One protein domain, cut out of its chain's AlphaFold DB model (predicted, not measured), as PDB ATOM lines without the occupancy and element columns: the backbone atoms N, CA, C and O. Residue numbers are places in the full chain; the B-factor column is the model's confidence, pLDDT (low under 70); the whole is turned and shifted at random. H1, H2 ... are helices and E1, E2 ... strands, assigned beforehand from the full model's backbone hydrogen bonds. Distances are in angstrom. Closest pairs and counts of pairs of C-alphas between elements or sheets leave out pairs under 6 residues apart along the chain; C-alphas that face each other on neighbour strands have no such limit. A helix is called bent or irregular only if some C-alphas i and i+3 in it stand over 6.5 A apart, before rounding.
ATOM      1  N   ILE A  46     245.160 169.927 207.763       93.44
ATOM      2  CA  ILE A  46     243.944 169.147 207.533       93.44
ATOM      3  C   ILE A  46     243.186 169.805 206.384       93.44
ATOM      4  O   ILE A  46     242.986 171.016 206.381       93.44
ATOM      5  N   LYS A  47     242.761 169.010 205.402       94.69
ATOM      6  CA  LYS A  47     241.941 169.468 204.279       94.69
ATOM      7  C   LYS A  47     240.629 168.699 204.254       94.69
ATOM      8  O   LYS A  47     240.627 167.468 204.239       94.69
ATOM      9  N   GLN A  48     239.523 169.433 204.219       95.56
ATOM     10  CA  GLN A  48     238.195 168.877 203.998       95.56
ATOM     11  C   GLN A  48     237.955 168.683 202.498       95.56
ATOM     12  O   GLN A  48     238.233 169.567 201.687       95.56
ATOM     13  N   GLU A  49     237.441 167.519 202.130       94.69
ATOM     14  CA  GLU A  49     236.884 167.255 200.810       94.69
ATOM     15  C   GLU A  49     235.370 167.195 200.882       94.69
ATOM     16  O   GLU A  49     234.806 166.722 201.867       94.69
ATOM     17  N   GLN A  50     234.729 167.663 199.814       95.44
ATOM     18  CA  GLN A  50     233.284 167.721 199.694       95.44
ATOM     19  C   GLN A  50     232.850 167.222 198.320       95.44
ATOM     20  O   GLN A  50     233.362 167.678 197.294       95.44
ATOM     21  N   VAL A  51     231.845 166.351 198.314       95.50
ATOM     22  CA  VAL A  51     231.169 165.861 197.113       95.50
ATOM     23  C   VAL A  51     229.666 165.896 197.323       95.50
ATOM     24  O   VAL A  51     229.167 165.541 198.381       95.50
ATOM     25  N   ASN A  52     228.933 166.329 196.308       95.62
ATOM     26  CA  ASN A  52     227.481 166.323 196.294       95.62
ATOM     27  C   ASN A  52     226.991 165.130 195.470       95.62
ATOM     28  O   ASN A  52     227.344 165.010 194.296       95.62
ATOM     29  N   GLU A  53     226.171 164.281 196.075       95.88
ATOM     30  CA  GLU A  53     225.426 163.231 195.387       95.88
ATOM     31  C   GLU A  53     224.107 163.788 194.865       95.88
ATOM     32  O   GLU A  53     223.375 164.422 195.613       95.88
ATOM     33  N   ASN A  54     223.812 163.540 193.596       96.00
ATOM     34  CA  ASN A  54     222.757 164.175 192.821       96.00
ATOM     35  C   ASN A  54     221.730 163.141 192.344       96.00
ATOM     36  O   ASN A  54     222.097 162.083 191.820       96.00
ATOM     37  N   GLU A  55     220.445 163.472 192.453       96.56
ATOM     38  CA  GLU A  55     219.342 162.669 191.925       96.56
ATOM     39  C   GLU A  55     218.280 163.537 191.254       96.56
ATOM     40  O   GLU A  55     218.099 164.711 191.586       96.56
ATOM     41  N   ARG A  56     217.540 162.925 190.325       95.50
ATOM     42  CA  ARG A  56     216.403 163.551 189.656       95.50
ATOM     43  C   ARG A  56     215.115 162.797 189.959       95.50
ATOM     44  O   ARG A  56     215.098 161.567 189.941       95.50
ATOM     45  N   TYR A  57     214.038 163.534 190.197       96.12
ATOM     46  CA  TYR A  57     212.693 162.991 190.280       96.12
ATOM     47  C   TYR A  57     212.108 162.801 188.882       96.12
ATOM     48  O   TYR A  57     212.062 163.726 188.067       96.12
ATOM     49  N   VAL A  58     211.609 161.598 188.618       94.12
ATOM     50  CA  VAL A  58     210.806 161.286 187.434       94.12
ATOM     51  C   VAL A  58     209.421 160.857 187.916       94.12
ATOM     52  O   VAL A  58     209.356 159.907 188.692       94.12
ATOM     53  N   PRO A  59     208.310 161.461 187.441       87.50
ATOM     54  CA  PRO A  59     206.957 161.217 187.964       87.50
ATOM     55  C   PRO A  59     206.508 159.751 188.084       87.50
ATOM     56  O   PRO A  59     205.602 159.460 188.856       87.50
ATOM     57  N   VAL A  60     207.128 158.829 187.339       91.50
ATOM     58  CA  VAL A  60     206.823 157.387 187.368       91.50
ATOM     59  C   VAL A  60     207.838 156.573 188.182       91.50
ATOM     60  O   VAL A  60     207.481 155.551 188.757       91.50
ATOM     61  N   ILE A  61     209.103 156.999 188.226       94.00
ATOM     62  CA  ILE A  61     210.208 156.230 188.832       94.00
ATOM     63  C   ILE A  61     210.494 156.709 190.263       94.00
ATOM     64  O   ILE A  61     211.008 155.953 191.083       94.00
ATOM     65  N   GLY A  62     210.138 157.954 190.579       95.69
ATOM     66  CA  GLY A  62     210.570 158.636 191.788       95.69
ATOM     67  C   GLY A  62     211.973 159.222 191.633       95.69
ATOM     68  O   GLY A  62     212.417 159.528 190.525       95.69
ATOM     69  N   TRP A  63     212.659 159.397 192.760       96.44
ATOM     70  CA  TRP A  63     214.042 159.864 192.807       96.44
ATOM     71  C   TRP A  63     215.002 158.769 192.349       96.44
ATOM     72  O   TRP A  63     214.979 157.655 192.872       96.44
ATOM     73  N   THR A  64     215.844 159.069 191.364       94.31
ATOM     74  CA  THR A  64     216.843 158.116 190.877       94.31
ATOM     75  C   THR A  64     218.088 158.819 190.350       94.31
ATOM     76  O   THR A  64     218.019 159.863 189.695       94.31
ATOM     77  N   SER A  65     219.247 158.209 190.597       89.44
ATOM     78  CA  SER A  65     220.527 158.612 190.008       89.44
ATOM     79  C   SER A  65     220.610 158.301 188.509       89.44
ATOM     80  O   SER A  65     221.415 158.888 187.797       89.44
ATOM     81  N   GLY A  66     219.800 157.352 188.022       84.56
ATOM     82  CA  GLY A  66     219.831 156.873 186.636       84.56
ATOM     83  C   GLY A  66     219.039 157.727 185.644       84.56
ATOM     84  O   GLY A  66     219.085 157.441 184.452       84.56
ATOM     85  N   ALA A  67     218.308 158.741 186.116       78.31
ATOM     86  CA  ALA A  67     217.487 159.614 185.272       78.31
ATOM     87  C   ALA A  67     218.014 161.052 185.164       78.31
ATOM     88  O   ALA A  67     217.274 161.950 184.758       78.31
ATOM     89  N   LEU A  68     219.278 161.278 185.522       85.75
ATOM     90  CA  LEU A  68     219.958 162.524 185.186       85.75
ATOM     91  C   LEU A  68     220.033 162.621 183.658       85.75
ATOM     92  O   LEU A  68     220.440 161.668 182.988       85.75
ATOM     93  N   LEU A  69     219.586 163.742 183.091       84.81
ATOM     94  CA  LEU A  69     219.713 163.939 181.648       84.81
ATOM     95  C   LEU A  69     221.197 164.038 181.273       84.81
ATOM     96  O   LEU A  69     221.994 164.523 182.068       84.81
ATOM     97  N   PRO A  70     221.582 163.683 180.038       83.50
ATOM     98  CA  PRO A  70     222.962 163.851 179.574       83.50
ATOM     99  C   PRO A  70     223.492 165.293 179.658       83.50
ATOM    100  O   PRO A  70     224.699 165.506 179.659       83.50
ATOM    101  N   THR A  71     222.593 166.283 179.681       80.62
ATOM    102  CA  THR A  71     222.910 167.710 179.850       80.62
ATOM    103  C   THR A  71     222.986 168.146 181.313       80.62
ATOM    104  O   THR A  71     223.310 169.296 181.592       80.62
ATOM    105  N   GLU A  72     222.609 167.273 182.241       83.44
ATOM    106  CA  GLU A  72     222.611 167.547 183.671       83.44
ATOM    107  C   GLU A  72     223.921 167.114 184.316       83.44
ATOM    108  O   GLU A  72     224.765 166.456 183.711       83.44
ATOM    109  N   ARG A  73     224.100 167.543 185.565       82.19
ATOM    110  CA  ARG A  73     225.269 167.194 186.365       82.19
ATOM    111  C   ARG A  73     225.340 165.680 186.548       82.19
ATOM    112  O   ARG A  73     224.311 165.021 186.684       82.19
ATOM    113  N   ASP A  74     226.562 165.159 186.614       90.00
ATOM    114  CA  ASP A  74     226.806 163.767 186.980       90.00
ATOM    115  C   ASP A  74     226.214 163.450 188.364       90.00
ATOM    116  O   ASP A  74     226.000 164.336 189.200       90.00
ATOM    117  N   HIS A  75     225.998 162.157 188.632       92.62
ATOM    118  CA  HIS A  75     225.501 161.678 189.926       92.62
ATOM    119  C   HIS A  75     226.368 162.138 191.104       92.62
ATOM    120  O   HIS A  75     225.858 162.282 192.207       92.62
ATOM    121  N   LEU A  76     227.655 162.405 190.875       94.25
ATOM    122  CA  LEU A  76     228.528 163.049 191.847       94.25
ATOM    123  C   LEU A  76     229.082 164.343 191.243       94.25
ATOM    124  O   LEU A  76     229.612 164.351 190.133       94.25
ATOM    125  N   SER A  77     228.988 165.432 191.995       93.56
ATOM    126  CA  SER A  77     229.519 166.744 191.613       93.56
ATOM    127  C   SER A  77     230.333 167.354 192.750       93.56
ATOM    128  O   SER A  77     230.154 166.996 193.912       93.56
ATOM    129  N   GLY A  78     231.240 168.275 192.435       92.06
ATOM    130  CA  GLY A  78     231.944 169.057 193.451       92.06
ATOM    131  C   GLY A  78     231.006 170.013 194.199       92.06
ATOM    132  O   GLY A  78     229.833 170.171 193.849       92.06
ATOM    133  N   GLY A  79     231.532 170.705 195.215       85.75
ATOM    134  CA  GLY A  79     230.780 171.707 195.988       85.75
ATOM    135  C   GLY A  79     230.131 172.803 195.127       85.75
ATOM    136  O   GLY A  79     229.005 173.214 195.393       85.75
ATOM    137  N   ASN A  80     230.795 173.194 194.038       86.31
ATOM    138  CA  ASN A  80     230.322 174.169 193.048       86.31
ATOM    139  C   ASN A  80     229.348 173.589 192.002       86.31
ATOM    140  O   ASN A  80     228.922 174.299 191.096       86.31
ATOM    141  N   GLY A  81     229.011 172.299 192.090       84.06
ATOM    142  CA  GLY A  81     228.151 171.621 191.125       84.06
ATOM    143  C   GLY A  81     228.832 171.260 189.803       84.06
ATOM    144  O   GLY A  81     228.179 170.695 188.929       84.06
ATOM    145  N   ASN A  82     230.130 171.526 189.639       88.00
ATOM    146  CA  ASN A  82     230.854 171.023 188.475       88.00
ATOM    147  C   ASN A  82     230.980 169.495 188.570       88.00
ATOM    148  O   ASN A  82     231.165 168.968 189.675       88.00
ATOM    149  N   PRO A  83     230.877 168.768 187.444       84.19
ATOM    150  CA  PRO A  83     231.128 167.335 187.443       84.19
ATOM    151  C   PRO A  83     232.543 167.079 187.969       84.19
ATOM    152  O   PRO A  83     233.490 167.783 187.606       84.19
ATOM    153  N   LEU A  84     232.688 166.093 188.855       84.19
ATOM    154  CA  LEU A  84     234.020 165.646 189.253       84.19
ATOM    155  C   LEU A  84     234.702 165.047 188.023       84.19
ATOM    156  O   LEU A  84     234.073 164.326 187.247       84.19
ATOM    157  N   LEU A  85     235.994 165.325 187.843       75.75
ATOM    158  CA  LEU A  85     236.775 164.671 186.795       75.75
ATOM    159  C   LEU A  85     236.594 163.153 186.924       75.75
ATOM    160  O   LEU A  85     236.625 162.614 188.029       75.75
ATOM    161  N   LYS A  86     236.387 162.456 185.800       70.19
ATOM    162  CA  LYS A  86     236.098 161.007 185.781       70.19
ATOM    163  C   LYS A  86     237.133 160.172 186.544       70.19
ATOM    164  O   LYS A  86     236.805 159.098 187.039       70.19
ATOM    165  N   GLU A  87     238.365 160.664 186.630       66.25
ATOM    166  CA  GLU A  87     239.457 160.074 187.408       66.25
ATOM    167  C   GLU A  87     239.192 160.181 188.912       66.25
ATOM    168  O   GLU A  87     239.173 159.159 189.591       66.25
ATOM    169  N   SER A  88     238.825 161.367 189.405       63.69
ATOM    170  CA  SER A  88     238.335 161.543 190.774       63.69
ATOM    171  C   SER A  88     237.084 160.693 191.015       63.69
ATOM    172  O   SER A  88     236.985 160.008 192.024       63.69
ATOM    173  N   LEU A  89     236.146 160.640 190.066       60.59
ATOM    174  CA  LEU A  89     234.898 159.882 190.211       60.59
ATOM    175  C   LEU A  89     235.132 158.383 190.493       60.59
ATOM    176  O   LEU A  89     234.395 157.796 191.283       60.59
ATOM    177  N   LYS A  90     236.164 157.765 189.892       60.12
ATOM    178  CA  LYS A  90     236.537 156.359 190.148       60.12
ATOM    179  C   LYS A  90     236.994 156.121 191.587       60.12
ATOM    180  O   LYS A  90     236.647 155.094 192.161       60.12
ATOM    181  N   GLU A  91     237.719 157.068 192.177       62.44
ATOM    182  CA  GLU A  91     238.114 157.007 193.590       62.44
ATOM    183  C   GLU A  91     236.907 157.207 194.521       62.44
ATOM    184  O   GLU A  91     236.835 156.608 195.592       62.44
ATOM    185  N   HIS A  92     235.924 158.005 194.095       60.78
ATOM    186  CA  HIS A  92     234.748 158.364 194.892       60.78
ATOM    187  C   HIS A  92     233.600 157.339 194.805       60.78
ATOM    188  O   HIS A  92     232.797 157.232 195.730       60.78
ATOM    189  N   LEU A  93     233.520 156.545 193.731       54.00
ATOM    190  CA  LEU A  93     232.442 155.571 193.481       54.00
ATOM    191  C   LEU A  93     232.380 154.395 194.479       54.00
ATOM    192  O   LEU A  93     231.383 153.676 194.489       54.00
ATOM    193  N   HIS A  94     233.362 154.246 195.375       60.03
ATOM    194  CA  HIS A  94     233.297 153.299 196.502       60.03
ATOM    195  C   HIS A  94     232.299 153.712 197.609       60.03
ATOM    196  O   HIS A  94     232.130 152.987 198.584       60.03
ATOM    197  N   GLU A 112     248.558 160.129 194.719       57.91
ATOM    198  CA  GLU A 112     249.650 159.151 194.535       57.91
ATOM    199  C   GLU A 112     250.924 159.451 195.346       57.91
ATOM    200  O   GLU A 112     251.711 158.558 195.643       57.91
ATOM    201  N   ASP A 113     251.099 160.690 195.788       75.06
ATOM    202  CA  ASP A 113     252.233 161.151 196.574       75.06
ATOM    203  C   ASP A 113     252.378 160.501 197.965       75.06
ATOM    204  O   ASP A 113     253.408 160.694 198.612       75.06
ATOM    205  N   GLY A 114     251.354 159.820 198.502       83.19
ATOM    206  CA  GLY A 114     251.401 159.198 199.843       83.19
ATOM    207  C   GLY A 114     251.588 160.191 201.006       83.19
ATOM    208  O   GLY A 114     251.825 159.800 202.151       83.19
ATOM    209  N   ARG A 115     251.496 161.496 200.715       90.75
ATOM    210  CA  ARG A 115     251.664 162.603 201.672       90.75
ATOM    211  C   ARG A 115     250.375 162.968 202.399       90.75
ATOM    212  O   ARG A 115     250.423 163.646 203.420       90.75
ATOM    213  N   TRP A 116     249.235 162.504 201.901       92.62
ATOM    214  CA  TRP A 116     247.945 162.625 202.568       92.62
ATOM    215  C   TRP A 116     247.548 161.279 203.160       92.62
ATOM    216  O   TRP A 116     247.818 160.246 202.556       92.62
ATOM    217  N   ARG A 117     246.862 161.301 204.300       90.25
ATOM    218  CA  ARG A 117     246.097 160.159 204.809       90.25
ATOM    219  C   ARG A 117     244.656 160.572 205.062       90.25
ATOM    220  O   ARG A 117     244.417 161.704 205.484       90.25
ATOM    221  N   TRP A 118     243.704 159.673 204.836       92.88
ATOM    222  CA  TRP A 118     242.324 159.912 205.248       92.88
ATOM    223  C   TRP A 118     242.242 159.835 206.769       92.88
ATOM    224  O   TRP A 118     242.711 158.880 207.382       92.88
ATOM    225  N   CYS A 119     241.660 160.858 207.383       93.56
ATOM    226  CA  CYS A 119     241.381 160.866 208.819       93.56
ATOM    227  C   CYS A 119     240.003 160.290 209.124       93.56
ATOM    228  O   CYS A 119     239.734 159.881 210.251       93.56
ATOM    229  N   THR A 120     239.107 160.308 208.135       91.25
ATOM    230  CA  THR A 120     237.733 159.838 208.264       91.25
ATOM    231  C   THR A 120     237.271 159.186 206.966       91.25
ATOM    232  O   THR A 120     237.660 159.615 205.879       91.25
ATOM    233  N   GLY A 121     236.330 158.248 207.073       92.31
ATOM    234  CA  GLY A 121     235.466 157.896 205.947       92.31
ATOM    235  C   GLY A 121     234.557 159.064 205.536       92.31
ATOM    236  O   GLY A 121     234.541 160.120 206.181       92.31
ATOM    237  N   TRP A 122     233.784 158.864 204.469       94.62
ATOM    238  CA  TRP A 122     232.743 159.806 204.060       94.62
ATOM    239  C   TRP A 122     231.657 159.916 205.130       94.62
ATOM    240  O   TRP A 122     231.117 158.913 205.596       94.62
ATOM    241  N   LYS A 123     231.322 161.148 205.502       93.81
ATOM    242  CA  LYS A 123     230.212 161.485 206.390       93.81
ATOM    243  C   LYS A 123     229.226 162.371 205.646       93.81
ATOM    244  O   LYS A 123     229.623 163.232 204.866       93.81
ATOM    245  N   LEU A 124     227.944 162.153 205.893       95.44
ATOM    246  CA  LEU A 124     226.890 163.032 205.410       95.44
ATOM    247  C   LEU A 124     226.927 164.333 206.225       95.44
ATOM    248  O   LEU A 124     226.925 164.271 207.456       95.44
ATOM    249  N   LEU A 125     226.992 165.486 205.559       94.88
ATOM    250  CA  LEU A 125     226.848 166.780 206.219       94.88
ATOM    251  C   LEU A 125     225.358 167.125 206.296       94.88
ATOM    252  O   LEU A 125     224.716 167.306 205.265       94.88
ATOM    253  N   LEU A 126     224.830 167.169 207.519       94.69
ATOM    254  CA  LEU A 126     223.456 167.573 207.810       94.69
ATOM    255  C   LEU A 126     223.443 169.081 208.084       94.69
ATOM    256  O   LEU A 126     223.658 169.506 209.218       94.69
ATOM    257  N   ASP A 127     223.266 169.872 207.029       90.81
ATOM    258  CA  ASP A 127     223.092 171.321 207.137       90.81
ATOM    259  C   ASP A 127     221.651 171.643 207.606       90.81
ATOM    260  O   ASP A 127     220.734 170.875 207.328       90.81
ATOM    261  N   PRO A 128     221.386 172.777 208.282       90.69
ATOM    262  CA  PRO A 128     220.015 173.180 208.629       90.69
ATOM    263  C   PRO A 128     219.077 173.280 207.411       90.69
ATOM    264  O   PRO A 128     217.868 173.101 207.538       90.69
ATOM    265  N   ASP A 129     219.660 173.512 206.230       92.62
ATOM    266  CA  ASP A 129     218.977 173.639 204.940       92.62
ATOM    267  C   ASP A 129     218.860 172.306 204.179       92.62
ATOM    268  O   ASP A 129     218.771 172.290 202.946       92.62
ATOM    269  N   CYS A 130     218.927 171.170 204.870       96.19
ATOM    270  CA  CYS A 130     218.646 169.864 204.289       96.19
ATOM    271  C   CYS A 130     217.562 169.119 205.069       96.19
ATOM    272  O   CYS A 130     217.291 169.401 206.237       96.19
ATOM    273  N   ASP A 131     216.950 168.128 204.427       95.88
ATOM    274  CA  ASP A 131     216.056 167.207 205.110       95.88
ATOM    275  C   ASP A 131     216.819 166.289 206.083       95.88
ATOM    276  O   ASP A 131     218.045 166.318 206.224       95.88
ATOM    277  N   ILE A 132     216.070 165.421 206.758       93.88
ATOM    278  CA  ILE A 132     216.617 164.445 207.705       93.88
ATOM    279  C   ILE A 132     217.640 163.472 207.093       93.88
ATOM    280  O   ILE A 132     218.492 162.944 207.809       93.88
ATOM    281  N   ASP A 133     217.554 163.227 205.789       95.56
ATOM    282  CA  ASP A 133     218.419 162.311 205.050       95.56
ATOM    283  C   ASP A 133     219.571 163.061 204.343       95.56
ATOM    284  O   ASP A 133     220.321 162.460 203.563       95.56
ATOM    285  N   GLY A 134     219.740 164.358 204.628       96.19
ATOM    286  CA  GLY A 134     220.792 165.211 204.080       96.19
ATOM    287  C   GLY A 134     220.497 165.785 202.695       96.19
ATOM    288  O   GLY A 134     221.401 166.351 202.076       96.19
ATOM    289  N   TRP A 135     219.282 165.615 202.169       97.69
ATOM    290  CA  TRP A 135     218.893 166.095 200.849       97.69
ATOM    291  C   TRP A 135     218.461 167.552 200.874       97.69
ATOM    292  O   TRP A 135     217.680 167.997 201.705       97.69
ATOM    293  N   GLN A 136     218.937 168.275 199.878       96.56
ATOM    294  CA  GLN A 136     218.506 169.604 199.510       96.56
ATOM    295  C   GLN A 136     217.785 169.503 198.166       96.56
ATOM    296  O   GLN A 136     218.240 168.774 197.278       96.56
ATOM    297  N   TYR A 137     216.700 170.244 197.976       96.81
ATOM    298  CA  TYR A 137     215.812 170.110 196.821       96.81
ATOM    299  C   TYR A 137     215.800 171.368 195.952       96.81
ATOM    300  O   TYR A 137     215.870 172.478 196.459       96.81
ATOM    301  N   ALA A 138     215.651 171.220 194.635       95.88
ATOM    302  CA  ALA A 138     215.461 172.352 193.726       95.88
ATOM    303  C   ALA A 138     214.567 171.984 192.527       95.88
ATOM    304  O   ALA A 138     214.390 170.810 192.178       95.88
ATOM    305  N   THR A 139     213.966 172.995 191.904       94.12
ATOM    306  CA  THR A 139     213.132 172.850 190.696       94.12
ATOM    307  C   THR A 139     213.969 172.685 189.427       94.12
ATOM    308  O   THR A 139     213.493 172.151 188.435       94.12
ATOM    309  N   THR A 140     215.230 173.098 189.436       92.50
ATOM    310  CA  THR A 140     216.216 172.884 188.368       92.50
ATOM    311  C   THR A 140     217.598 172.776 189.005       92.50
ATOM    312  O   THR A 140     217.740 173.007 190.201       92.50
ATOM    313  N   TRP A 141     218.630 172.393 188.245       89.38
ATOM    314  CA  TRP A 141     220.005 172.503 188.736       89.38
ATOM    315  C   TRP A 141     220.396 173.980 188.778       89.38
ATOM    316  O   TRP A 141     220.600 174.556 187.705       89.38
ATOM    317  N   PRO A 142     220.538 174.589 189.966       80.69
ATOM    318  CA  PRO A 142     220.842 176.000 190.046       80.69
ATOM    319  C   PRO A 142     222.208 176.281 189.428       80.69
ATOM    320  O   PRO A 142     223.209 175.626 189.756       80.69
ATOM    321  N   SER A 143     222.249 177.246 188.511       73.62
ATOM    322  CA  SER A 143     223.475 177.698 187.842       73.62
ATOM    323  C   SER A 143     224.306 178.653 188.713       73.62
ATOM    324  O   SER A 143     225.386 179.066 188.296       73.62
ATOM    325  N   GLY A 144     223.854 178.950 189.938       74.00
ATOM    326  CA  GLY A 144     224.529 179.823 190.902       74.00
ATOM    327  C   GLY A 144     224.131 179.545 192.357       74.00
ATOM    328  O   GLY A 144     223.834 178.408 192.721       74.00
ATOM    329  N   SER A 145     224.116 180.595 193.184       58.06
ATOM    330  CA  SER A 145     223.709 180.582 194.604       58.06
ATOM    331  C   SER A 145     222.195 180.445 194.821       58.06
ATOM    332  O   SER A 145     221.689 180.812 195.877       58.06
ATOM    333  N   GLU A 146     221.460 179.985 193.809       67.81
ATOM    334  CA  GLU A 146     220.021 179.758 193.900       67.81
ATOM    335  C   GLU A 146     219.708 178.778 195.039       67.81
ATOM    336  O   GLU A 146     220.439 177.808 195.289       67.81
ATOM    337  N   GLN A 147     218.630 179.103 195.752       84.31
ATOM    338  CA  GLN A 147     218.241 178.471 197.003       84.31
ATOM    339  C   GLN A 147     217.857 177.017 196.762       84.31
ATOM    340  O   GLN A 147     217.015 176.692 195.925       84.31
ATOM    341  N   TRP A 148     218.505 176.137 197.515       94.94
ATOM    342  CA  TRP A 148     218.011 174.790 197.691       94.94
ATOM    343  C   TRP A 148     217.038 174.789 198.863       94.94
ATOM    344  O   TRP A 148     217.335 175.376 199.900       94.94
ATOM    345  N   ASN A 149     215.910 174.108 198.707       95.38
ATOM    346  CA  ASN A 149     214.909 173.987 199.755       95.38
ATOM    347  C   ASN A 149     215.245 172.783 200.653       95.38
ATOM    348  O   ASN A 149     215.620 171.727 200.129       95.38
ATOM    349  N   PRO A 150     215.095 172.906 201.984       95.88
ATOM    350  CA  PRO A 150     215.286 171.789 202.909       95.88
ATOM    351  C   PRO A 150     214.181 170.737 202.780       95.88
ATOM    352  O   PRO A 150     214.423 169.557 203.005       95.88
ATOM    353  N   GLU A 151     212.968 171.143 202.401       95.81
ATOM    354  CA  GLU A 151     211.823 170.246 202.264       95.81
ATOM    355  C   GLU A 151     211.508 169.952 200.786       95.81
ATOM    356  O   GLU A 151     211.638 170.832 199.928       95.81
ATOM    357  N   PRO A 152     211.076 168.721 200.457       96.25
ATOM    358  CA  PRO A 152     210.642 168.386 199.110       96.25
ATOM    359  C   PRO A 152     209.287 169.030 198.794       96.25
ATOM    360  O   PRO A 152     208.265 168.645 199.366       96.25
ATOM    361  N   GLU A 153     209.238 169.927 197.813       95.56
ATOM    362  CA  GLU A 153     207.983 170.387 197.214       95.56
ATOM    363  C   GLU A 153     207.661 169.584 195.948       95.56
ATOM    364  O   GLU A 153     208.511 168.941 195.327       95.56
ATOM    365  N   SER A 154     206.400 169.633 195.517       94.50
ATOM    366  CA  SER A 154     205.948 168.939 194.304       94.50
ATOM    367  C   SER A 154     206.586 169.463 193.013       94.50
ATOM    368  O   SER A 154     206.503 168.808 191.976       94.50
ATOM    369  N   THR A 155     207.169 170.661 193.054       94.69
ATOM    370  CA  THR A 155     207.864 171.311 191.937       94.69
ATOM    371  C   THR A 155     209.338 170.911 191.863       94.69
ATOM    372  O   THR A 155     209.960 171.095 190.814       94.69
ATOM    373  N   ASN A 156     209.910 170.345 192.933       95.94
ATOM    374  CA  ASN A 156     211.308 169.938 192.956       95.94
ATOM    375  C   ASN A 156     211.503 168.693 192.097       95.94
ATOM    376  O   ASN A 156     210.951 167.625 192.360       95.94
ATOM    377  N   ILE A 157     212.336 168.830 191.070       95.94
ATOM    378  CA  ILE A 157     212.689 167.724 190.177       95.94
ATOM    379  C   ILE A 157     214.139 167.288 190.333       95.94
ATOM    380  O   ILE A 157     214.509 166.259 189.777       95.94
ATOM    381  N   VAL A 158     214.957 168.019 191.086       96.25
ATOM    382  CA  VAL A 158     216.334 167.630 191.401       96.25
ATOM    383  C   VAL A 158     216.571 167.722 192.901       96.25
ATOM    384  O   VAL A 158     215.969 168.543 193.596       96.25
ATOM    385  N   ARG A 159     217.451 166.864 193.407       97.00
ATOM    386  CA  ARG A 159     217.928 166.923 194.785       97.00
ATOM    387  C   ARG A 159     219.409 166.598 194.852       97.00
ATOM    388  O   ARG A 159     219.917 165.845 194.017       97.00
ATOM    389  N   ARG A 160     220.092 167.142 195.853       96.38
ATOM    390  CA  ARG A 160     221.484 166.807 196.153       96.38
ATOM    391  C   ARG A 160     221.690 166.558 197.639       96.38
ATOM    392  O   ARG A 160     221.013 167.187 198.438       96.38
ATOM    393  N   ARG A 161     222.647 165.720 198.017       96.88
ATOM    394  CA  ARG A 161     223.112 165.592 199.406       96.88
ATOM    395  C   ARG A 161     224.622 165.691 199.487       96.88
ATOM    396  O   ARG A 161     225.325 165.236 198.584       96.88
ATOM    397  N   ARG A 162     225.123 166.311 200.549       96.69
ATOM    398  CA  ARG A 162     226.535 166.675 200.677       96.69
ATOM    399  C   ARG A 162     227.288 165.657 201.527       96.69
ATOM    400  O   ARG A 162     226.993 165.466 202.700       96.69
ATOM    401  N   TRP A 163     228.303 165.044 200.940       96.81
ATOM    402  CA  TRP A 163     229.252 164.156 201.596       96.81
ATOM    403  C   TRP A 163     230.560 164.894 201.852       96.81
ATOM    404  O   TRP A 163     231.076 165.575 200.963       96.81
ATOM    405  N   ILE A 164     231.113 164.744 203.052       96.25
ATOM    406  CA  ILE A 164     232.392 165.328 203.452       96.25
ATOM    407  C   ILE A 164     233.326 164.274 204.044       96.25
ATOM    408  O   ILE A 164     232.884 163.310 204.668       96.25
ATOM    409  N   ARG A 165     234.629 164.453 203.856       95.62
ATOM    410  CA  ARG A 165     235.680 163.670 204.522       95.62
ATOM    411  C   ARG A 165     236.900 164.547 204.766       95.62
ATOM    412  O   ARG A 165     237.099 165.526 204.050       95.62
ATOM    413  N   TRP A 166     237.734 164.197 205.737       94.94
ATOM    414  CA  TRP A 166     238.952 164.953 206.042       94.94
ATOM    415  C   TRP A 166     240.190 164.120 205.739       94.94
ATOM    416  O   TRP A 166     240.237 162.928 206.045       94.94
ATOM    417  N   ARG A 167     241.213 164.768 205.184       93.69
ATOM    418  CA  ARG A 167     242.565 164.218 205.051       93.69
ATOM    419  C   ARG A 167     243.574 165.075 205.794       93.69
ATOM    420  O   ARG A 167     243.455 166.296 205.813       93.69
ATOM    421  N   GLU A 168     244.577 164.431 206.367       94.31
ATOM    422  CA  GLU A 168     245.701 165.066 207.054       94.31
ATOM    423  C   GLU A 168     246.970 164.883 206.229       94.31
ATOM    424  O   GLU A 168     247.249 163.803 205.701       94.31
ATOM    425  N   TRP A 169     247.728 165.964 206.107       92.50
ATOM    426  CA  TRP A 169     249.050 165.955 205.513       92.50
ATOM    427  C   TRP A 169     250.041 165.367 206.510       92.50
ATOM    428  O   TRP A 169     250.283 165.933 207.576       92.50
ATOM    429  N   MET A 170     250.656 164.251 206.142       88.88
ATOM    430  CA  MET A 170     251.628 163.535 206.969       88.88
ATOM    431  C   MET A 170     253.047 164.107 206.871       88.88
ATOM    432  O   MET A 170     253.969 163.583 207.495       88.88
ATOM    433  N   GLY A 171     253.241 165.180 206.097       87.06
ATOM    434  CA  GLY A 171     254.569 165.676 205.755       87.06
ATOM    435  C   GLY A 171     255.280 164.768 204.750       87.06
ATOM    436  O   GLY A 171     254.826 163.670 204.424       87.06
ATOM    437  N   ALA A 172     256.423 165.226 204.238       75.62
ATOM    438  CA  ALA A 172     257.321 164.341 203.509       75.62
ATOM    439  C   ALA A 172     257.815 163.267 204.487       75.62
ATOM    440  O   ALA A 172     258.528 163.586 205.445       75.62
TER     441      ALA A 172
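AT A GLANCE: This is residues 46 to 94 and 112 to 172 of the 780 residues of the protein "Hypothetical protein" of Pyramimonas obovata (UniProt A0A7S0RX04). Two long antiparallel strands, E1 and E6, lie side by side as a twisted ribbon along the longest axis, with short strands added at different places: E2 and E3 on the free side of E1, E4 and E5 on the free side of E6. The short helix H1 only grazes this sheet near E3, and long loops join the short strands. The printed part has 110 residues with one named helix and six named strands; along the chain, three strands come first, then H1, then the other three strands, and the sheet is branched, with the antiparallel neighbour pairs E1 and E2, E1 and E3, E1 and E6, E4 and E6, and E5 and E6. The class is mostly strand, though under half of the residues are in named elements. The whole is only just compact, close to loose, with a radius of gyration of the C-alphas of 15.3 A, and elongated, spanning 52 by 30 by 24 A.

HOW THE PARTS SIT: E1, residues 46 to 58, and E6, residues 158 to 169, are antiparallel neighbours at 163 degrees between their directions; N 47 and O 167 are 2.8 A apart and N 55 and O 159 are 2.9 A apart, within hydrogen-bond range. On the other side of E1 from E6 lie two edge strands. E2, residues 62 to 64, forms a hairpin with E1, with N 58 and O 62 2.9 A apart. E3, residues 76 to 78, is beside residues 51 to 54 of E1, antiparallel to it, with N 52 and O 77 2.8 A apart. H1, residues 86 to 94, is on the sheet but only grazes it; its closest C-alphas to E3 are those of Leu 89 and Leu 76, 7.3 A apart. H1 has 3 of 5 O i to N i+4 pairs within hydrogen-bond range, and it is irregular, but only just: C-alphas 91 and 94 are 6.7 A apart. On the other side of E6 from E1 lie E4, residues 116 to 118, with N 117 and O 168 2.9 A apart, and E5, residues 135 to 138, with N 136 and O 160 2.8 A apart. Both are antiparallel to E6, and E5 and E6 form a hairpin. Residues 123 to 124 also pair with residues 163 to 164 of E6, antiparallel. E3 is apart from E4 and from E5.

IN THESE COORDINATES: E1 begins at C-alpha 46, (243.944, 169.147, 207.533), and runs 39.5 A. H1 is 13.5 A long and E5 10.1 A. E6 runs 35.7 A and ends at C-alpha 169, (249.050, 165.955, 205.513).

THE WHOLE: The C-alphas farthest apart, those of Val 60 and Ala 172, are 53.5 A apart. The sheet is strongly twisted. Residues 95 to 111 are not printed, and C-alphas 94 and 112 are 17.5 A apart across the cut. The links E2 to E3, E4 to E5 and E5 to E6 are long. The mean pLDDT of the printed part is 88.2; residues 87 to 94, 112 and 145 to 146 are under 70.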